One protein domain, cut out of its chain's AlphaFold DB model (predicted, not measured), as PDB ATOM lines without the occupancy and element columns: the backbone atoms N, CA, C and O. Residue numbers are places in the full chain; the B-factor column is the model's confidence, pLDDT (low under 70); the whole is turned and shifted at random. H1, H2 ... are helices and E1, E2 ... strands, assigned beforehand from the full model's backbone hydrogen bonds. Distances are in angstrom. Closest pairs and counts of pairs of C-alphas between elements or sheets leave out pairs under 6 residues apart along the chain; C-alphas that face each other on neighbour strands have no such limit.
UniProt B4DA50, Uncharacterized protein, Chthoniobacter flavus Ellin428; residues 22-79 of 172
ATOM      1  N   SER A  22     206.594 190.494 204.178       85.62
ATOM      2  CA  SER A  22     206.976 191.235 205.379       85.62
ATOM      3  C   SER A  22     207.775 192.500 205.047       85.62
ATOM      4  O   SER A  22     208.711 192.477 204.241       85.62
ATOM      5  N   LEU A  23     207.431 193.596 205.716       84.12
ATOM      6  CA  LEU A  23     207.991 194.932 205.539       84.12
ATOM      7  C   LEU A  23     209.504 194.973 205.784       84.12
ATOM      8  O   LEU A  23     210.212 195.736 205.129       84.12
ATOM      9  N   ILE A  24     210.032 194.080 206.627       84.44
ATOM     10  CA  ILE A  24     211.480 193.945 206.859       84.44
ATOM     11  C   ILE A  24     212.254 193.526 205.601       84.44
ATOM     12  O   ILE A  24     213.452 193.777 205.497       84.44
ATOM     13  N   LYS A  25     211.577 192.875 204.646       80.88
ATOM     14  CA  LYS A  25     212.149 192.444 203.362       80.88
ATOM     15  C   LYS A  25     212.028 193.526 202.286       80.88
ATOM     16  O   LYS A  25     212.364 193.272 201.129       80.88
ATOM     17  N   HIS A  26     211.525 194.712 202.629       81.19
ATOM     18  CA  HIS A  26     211.450 195.826 201.697       81.19
ATOM     19  C   HIS A  26     212.873 196.278 201.299       81.19
ATOM     20  O   HIS A  26     213.718 196.444 202.180       81.19
ATOM     21  N   PRO A  27     213.162 196.554 200.013       79.12
ATOM     22  CA  PRO A  27     214.502 196.967 199.566       79.12
ATOM     23  C   PRO A  27     215.032 198.198 200.310       79.12
ATOM     24  O   PRO A  27     216.194 198.268 200.696       79.12
ATOM     25  N   ASN A  28     214.133 199.140 200.593       82.75
ATOM     26  CA  ASN A  28     214.429 200.359 201.343       82.75
ATOM     27  C   ASN A  28     214.093 200.240 202.840       82.75
ATOM     28  O   ASN A  28     213.808 201.251 203.478       82.75
ATOM     29  N   TRP A  29     214.078 199.029 203.409       82.25
ATOM     30  CA  TRP A  29     213.672 198.790 204.799       82.25
ATOM     31  C   TRP A  29     214.405 199.692 205.797       82.25
ATOM     32  O   TRP A  29     213.772 200.306 206.648       82.25
ATOM     33  N   GLN A  30     215.724 199.847 205.656       83.00
ATOM     34  CA  GLN A  30     216.512 200.694 206.559       83.00
ATOM     35  C   GLN A  30     216.095 202.167 206.485       83.00
ATOM     36  O   GLN A  30     215.998 202.838 207.511       83.00
ATOM     37  N   ALA A  31     215.799 202.665 205.281       78.38
ATOM     38  CA  ALA A  31     215.311 204.024 205.091       78.38
ATOM     39  C   ALA A  31     213.901 204.201 205.676       78.38
ATOM     40  O   ALA A  31     213.647 205.212 206.322       78.38
ATOM     41  N   LEU A  32     213.018 203.208 205.519       78.44
ATOM     42  CA  LEU A  32     211.672 203.214 206.101       78.44
ATOM     43  C   LEU A  32     211.710 203.176 207.629       78.44
ATOM     44  O   LEU A  32     211.078 204.008 208.273       78.44
ATOM     45  N   LYS A  33     212.497 202.264 208.210       82.62
ATOM     46  CA  LYS A  33     212.705 202.170 209.657       82.62
ATOM     47  C   LYS A  33     213.209 203.494 210.220       82.62
ATOM     48  O   LYS A  33     212.700 203.973 211.227       82.62
ATOM     49  N   LYS A  34     214.200 204.090 209.556       81.06
ATOM     50  CA  LYS A  34     214.808 205.351 209.977       81.06
ATOM     51  C   LYS A  34     213.867 206.540 209.804       81.06
ATOM     52  O   LYS A  34     213.853 207.398 210.676       81.06
ATOM     53  N   ALA A  35     213.117 206.605 208.704       76.25
ATOM     54  CA  ALA A  35     212.101 207.628 208.512       76.25
ATOM     55  C   ALA A  35     211.072 207.501 209.636       76.25
ATOM     56  O   ALA A  35     211.049 208.318 210.540       76.25
ATOM     57  N   TRP A  36     210.315 206.416 209.694       77.44
ATOM     58  CA  TRP A  36     209.129 206.315 210.548       77.44
ATOM     59  C   TRP A  36     209.408 205.953 212.013       77.44
ATOM     60  O   TRP A  36     208.512 205.482 212.709       77.44
ATOM     61  N   ASN A  37     210.637 206.188 212.484       78.00
ATOM     62  CA  ASN A  37     211.088 205.929 213.851       78.00
ATOM     63  C   ASN A  37     210.766 204.503 214.337       78.00
ATOM     64  O   ASN A  37     210.208 204.312 215.416       78.00
ATOM     65  N   GLY A  38     211.086 203.497 213.520       78.25
ATOM     66  CA  GLY A  38     210.863 202.095 213.859       78.25
ATOM     67  C   GLY A  38     211.717 201.674 215.057       78.25
ATOM     68  O   GLY A  38     212.951 201.659 214.983       78.25
ATOM     69  N   GLN A  39     211.056 201.312 216.149       81.69
ATOM     70  CA  GLN A  39     211.661 200.897 217.409       81.69
ATOM     71  C   GLN A  39     211.792 199.375 217.459       81.69
ATOM     72  O   GLN A  39     211.046 198.660 216.797       81.69
ATOM     73  N   VAL A  40     212.776 198.873 218.206       83.06
ATOM     74  CA  VAL A  40     212.979 197.431 218.397       83.06
ATOM     75  C   VAL A  40     212.516 197.071 219.801       83.06
ATOM     76  O   VAL A  40     213.094 197.564 220.765       83.06
ATOM     77  N   LEU A  41     211.503 196.217 219.909       80.19
ATOM     78  CA  LEU A  41     211.041 195.624 221.164       80.19
ATOM     79  C   LEU A  41     211.053 194.109 220.987       80.19
ATOM     80  O   LEU A  41     210.523 193.604 220.000       80.19
ATOM     81  N   ASP A  42     211.732 193.398 221.887       80.12
ATOM     82  CA  ASP A  42     211.829 191.930 221.877       80.12
ATOM     83  C   ASP A  42     212.261 191.329 220.525       80.12
ATOM     84  O   ASP A  42     211.798 190.277 220.088       80.12
ATOM     85  N   GLY A  43     213.162 192.023 219.821       77.50
ATOM     86  CA  GLY A  43     213.680 191.596 218.516       77.50
ATOM     87  C   GLY A  43     212.740 191.852 217.332       77.50
ATOM     88  O   GLY A  43     213.133 191.606 216.190       77.50
ATOM     89  N   GLN A  44     211.545 192.397 217.562       80.25
ATOM     90  CA  GLN A  44     210.617 192.821 216.515       80.25
ATOM     91  C   GLN A  44     210.670 194.334 216.314       80.25
ATOM     92  O   GLN A  44     210.859 195.104 217.255       80.25
ATOM     93  N   VAL A  45     210.526 194.768 215.059       82.31
ATOM     94  CA  VAL A  45     210.449 196.195 214.740       82.31
ATOM     95  C   VAL A  45     208.991 196.621 214.730       82.31
ATOM     96  O   VAL A  45     208.210 196.095 213.944       82.31
ATOM     97  N   PHE A  46     208.652 197.592 215.572       83.69
ATOM     98  CA  PHE A  46     207.335 198.212 215.619       83.69
ATOM     99  C   PHE A  46     207.443 199.701 215.305       83.69
ATOM    100  O   PHE A  46     208.467 200.347 215.539       83.69
ATOM    101  N   PHE A  47     206.369 200.249 214.757       84.44
ATOM    102  CA  PHE A  47     206.246 201.670 214.473       84.44
ATOM    103  C   PHE A  47     205.315 202.291 215.515       84.44
ATOM    104  O   PHE A  47     204.294 201.678 215.818       84.44
ATOM    105  N   PRO A  48     205.642 203.456 216.099       82.62
ATOM    106  CA  PRO A  48     204.746 204.134 217.034       82.62
ATOM    107  C   PRO A  48     203.517 204.686 216.301       82.62
ATOM    108  O   PRO A  48     203.633 205.074 215.142       82.62
ATOM    109  N   GLU A  49     202.369 204.764 216.982       81.12
ATOM    110  CA  GLU A  49     201.094 205.258 216.423       81.12
ATOM    111  C   GLU A  49     201.182 206.696 215.898       81.12
ATOM    112  O   GLU A  49     200.628 207.024 214.847       81.12
ATOM    113  N   PHE A  50     201.950 207.538 216.588       79.94
ATOM    114  CA  PHE A  50     202.143 208.938 216.237       79.94
ATOM    115  C   PHE A  50     203.612 209.240 215.963       79.94
ATOM    116  O   PHE A  50     204.521 208.709 216.611       79.94
ATOM    117  N   VAL A  51     203.849 210.148 215.020       68.81
ATOM    118  CA  VAL A  51     205.181 210.702 214.774       68.81
ATOM    119  C   VAL A  51     205.588 211.572 215.971       68.81
ATOM    120  O   VAL A  51     204.856 212.482 216.368       68.81
ATOM    121  N   SER A  52     206.762 211.306 216.553       64.00
ATOM    122  CA  SER A  52     207.268 212.045 217.718       64.00
ATOM    123  C   SER A  52     207.600 213.501 217.385       64.00
ATOM    124  O   SER A  52     208.203 213.778 216.350       64.00
ATOM    125  N   SER A  53     207.288 214.418 218.303       53.97
ATOM    126  CA  SER A  53     207.523 215.861 218.157       53.97
ATOM    127  C   SER A  53     208.949 216.328 218.474       53.97
ATOM    128  O   SER A  53     209.313 217.432 218.083       53.97
ATOM    129  N   ASN A  54     209.760 215.518 219.162       44.94
ATOM    130  CA  ASN A  54     211.039 215.955 219.725       44.94
ATOM    131  C   ASN A  54     212.187 214.974 219.439       44.94
ATOM    132  O   ASN A  54     212.141 213.824 219.864       44.94
ATOM    133  N   GLY A  55     213.262 215.502 218.840       41.91
ATOM    134  CA  GLY A  55     214.637 215.095 219.157       41.91
ATOM    135  C   GLY A  55     215.403 214.307 218.089       41.91
ATOM    136  O   GLY A  55     215.303 213.090 218.024       41.91
ATOM    137  N   SER A  56     216.248 215.015 217.329       43.06
ATOM    138  CA  SER A  56     217.563 214.588 216.806       43.06
ATOM    139  C   SER A  56     217.768 213.147 216.308       43.06
ATOM    140  O   SER A  56     218.874 212.615 216.418       43.06
ATOM    141  N   SER A  57     216.778 212.509 215.688       40.91
ATOM    142  CA  SER A  57     217.038 211.339 214.853       40.91
ATOM    143  C   SER A  57     217.318 211.830 213.434       40.91
ATOM    144  O   SER A  57     216.579 212.620 212.853       40.91
ATOM    145  N   SER A  58     218.425 211.390 212.844       45.56
ATOM    146  CA  SER A  58     218.839 211.779 211.488       45.56
ATOM    147  C   SER A  58     217.916 211.229 210.380       45.56
ATOM    148  O   SER A  58     218.341 211.120 209.227       45.56
ATOM    149  N   GLY A  59     216.697 210.802 210.726       39.28
ATOM    150  CA  GLY A  59     215.706 210.156 209.876       39.28
ATOM    151  C   GLY A  59     214.639 211.116 209.377       39.28
ATOM    152  O   GLY A  59     214.022 211.848 210.138       39.28
ATOM    153  N   ALA A  60     214.463 211.129 208.059       40.16
ATOM    154  CA  ALA A  60     213.699 212.125 207.326       40.16
ATOM    155  C   ALA A  60     212.176 211.925 207.423       40.16
ATOM    156  O   ALA A  60     211.525 211.649 206.418       40.16
ATOM    157  N   ILE A  61     211.591 212.154 208.598       45.22
ATOM    158  CA  ILE A  61     210.189 212.586 208.667       45.22
ATOM    159  C   ILE A  61     210.215 214.101 208.703       45.22
ATOM    160  O   ILE A  61     210.206 214.726 209.756       45.22
ATOM    161  N   LYS A  62     210.205 214.706 207.517       45.03
ATOM    162  CA  LYS A  62     209.613 216.035 207.356       45.03
ATOM    163  C   LYS A  62     208.093 215.868 207.255       45.03
ATOM    164  O   LYS A  62     207.490 216.202 206.245       45.03
ATOM    165  N   GLY A  63     207.490 215.264 208.275       45.44
ATOM    166  CA  GLY A  63     206.055 215.340 208.510       45.44
ATOM    167  C   GLY A  63     205.801 216.704 209.127       45.44
ATOM    168  O   GLY A  63     206.395 217.037 210.147       45.44
ATOM    169  N   THR A  64     204.987 217.518 208.472       50.19
ATOM    170  CA  THR A  64     204.762 218.937 208.781       50.19
ATOM    171  C   THR A  64     204.144 219.206 210.157       50.19
ATOM    172  O   THR A  64     204.063 220.366 210.550       50.19
ATOM    173  N   SER A  65     203.759 218.168 210.908       53.88
ATOM    174  CA  SER A  65     203.076 218.309 212.192       53.88
ATOM    175  C   SER A  65     203.420 217.146 213.123       53.88
ATOM    176  O   SER A  65     203.107 215.989 212.838       53.88
ATOM    177  N   ALA A  66     204.029 217.454 214.266       56.59
ATOM    178  CA  ALA A  66     204.011 216.584 215.436       56.59
ATOM    179  C   ALA A  66     202.586 216.053 215.703       56.59
ATOM    180  O   ALA A  66     201.634 216.829 215.645       56.59
ATOM    181  N   GLY A  67     202.435 214.757 216.000       59.34
ATOM    182  CA  GLY A  67     201.122 214.151 216.272       59.34
ATOM    183  C   GLY A  67     200.356 213.648 215.041       59.34
ATOM    184  O   GLY A  67     199.238 213.164 215.187       59.34
ATOM    185  N   ALA A  68     200.940 213.709 213.840       68.00
ATOM    186  CA  ALA A  68     200.397 212.997 212.683       68.00
ATOM    187  C   ALA A  68     200.474 211.472 212.888       68.00
ATOM    188  O   ALA A  68     201.454 210.961 213.444       68.00
ATOM    189  N   THR A  69     199.455 210.750 212.414       76.94
ATOM    190  CA  THR A  69     199.428 209.283 212.424       76.94
ATOM    191  C   THR A  69     200.579 208.727 211.596       76.94
ATOM    192  O   THR A  69     200.843 209.180 210.480       76.94
ATOM    193  N   ASN A  70     201.264 207.725 212.136       78.00
ATOM    194  CA  ASN A  70     202.302 207.006 211.422       78.00
ATOM    195  C   ASN A  70     201.660 206.016 210.429       78.00
ATOM    196  O   ASN A  70     200.979 205.088 210.863       78.00
ATOM    197  N   PRO A  71     201.890 206.144 209.113       80.06
ATOM    198  CA  PRO A  71     201.330 205.248 208.105       80.06
ATOM    199  C   PRO A  71     201.862 203.812 208.189       80.06
ATOM    200  O   PRO A  71     201.326 202.942 207.516       80.06
ATOM    201  N   LEU A  72     202.920 203.550 208.965       83.19
ATOM    202  CA  LEU A  72     203.431 202.196 209.203       83.19
ATOM    203  C   LEU A  72     202.950 201.600 210.532       83.19
ATOM    204  O   LEU A  72     203.276 200.451 210.837       83.19
ATOM    205  N   PHE A  73     202.177 202.345 211.326       83.75
ATOM    206  CA  PHE A  73     201.585 201.809 212.546       83.75
ATOM    207  C   PHE A  73     200.648 200.641 212.222       83.75
ATOM    208  O   PHE A  73     199.800 200.741 211.342       83.75
ATOM    209  N   GLY A  74     200.827 199.518 212.919       81.94
ATOM    210  CA  GLY A  74     200.032 198.304 212.707       81.94
ATOM    211  C   GLY A  74     200.342 197.533 211.417       81.94
ATOM    212  O   GLY A  74     199.777 196.462 211.212       81.94
ATOM    213  N   HIS A  75     201.254 198.016 210.565       83.94
ATOM    214  CA  HIS A  75     201.626 197.340 209.323       83.94
ATOM    215  C   HIS A  75     202.905 196.515 209.490       83.94
ATOM    216  O   HIS A  75     203.987 197.047 209.736       83.94
ATOM    217  N   THR A  76     202.791 195.202 209.292       84.50
ATOM    218  CA  THR A  76     203.932 194.269 209.293       84.50
ATOM    219  C   THR A  76     204.390 193.884 207.894       84.50
ATOM    220  O   THR A  76     205.506 193.385 207.734       84.50
ATOM    221  N   ASP A  77     203.556 194.143 206.883       86.12
ATOM    222  CA  ASP A  77     203.710 193.641 205.521       86.12
ATOM    223  C   ASP A  77     203.444 194.735 204.480       86.12
ATOM    224  O   ASP A  77     202.799 195.747 204.755       86.12
ATOM    225  N   PHE A  78     203.924 194.515 203.259       82.44
ATOM    226  CA  PHE A  78     203.646 195.333 202.085       82.44
ATOM    227  C   PHE A  78     203.295 194.449 200.886       82.44
ATOM    228  O   PHE A  78     203.670 193.276 200.820       82.44
ATOM    229  N   LEU A  79     202.590 195.025 199.914       82.50
ATOM    230  CA  LEU A  79     202.292 194.348 198.657       82.50
ATOM    231  C   LEU A  79     203.471 194.496 197.698       82.50
ATOM    232  O   LEU A  79     203.857 195.603 197.319       82.50
TER     233      LEU A  79
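What this domain is: This is residues 22 to 79 of the 172 residues of an uncharacterized protein of Chthoniobacter flavus Ellin428 (UniProt B4DA50). There is little regular structure: a small hairpin of two strands, E1 and E2, a short helix, H1, just before it, and a wide loop, residues 47 to 76, leading to a separate strand, E3. The 58 printed residues hold H1, E1, E2, E3 in that order; the class is mixed, with 16 residues in named elements. The sheet, E1 - E2, is antiparallel. The whole is compact, radius of gyration of the C-alphas 11.2 A, and rounded, spanning 28 by 23 by 19 A.

Where its parts are: E1 is residues 39 to 41, 6.5 A, and E2 residues 44 to 46, 6.4 A. H1, residues 29 to 35, is 9.7 A long from C-alpha 29 at (213.672, 198.790, 204.799). E3, residues 77 to 79, 7.0 A, ends at (202.292, 194.348, 198.657).

How they stand to each other: In the hairpin E1 and E2, at 136 degrees, N 39 and O 46 are within hydrogen-bond range, 2.8 A. The closest C-alphas of H1 and E1, Lys 33 and Gln 39, are 7.9 A apart. H1 and E2 are only just apart, closest 8.2 A. In H1 every O i to N i+4 pair is within hydrogen-bond range. E3 pairs with no named strand and is apart from H1, E1 and E2.

The domain as a whole: The C-alphas of Gly 55 and Leu 79, the two farthest apart, are 31.7 A apart. The printed part has no cut; the link E2 to E3 is long. The model's pLDDT is under 70 at residues 51 to 68.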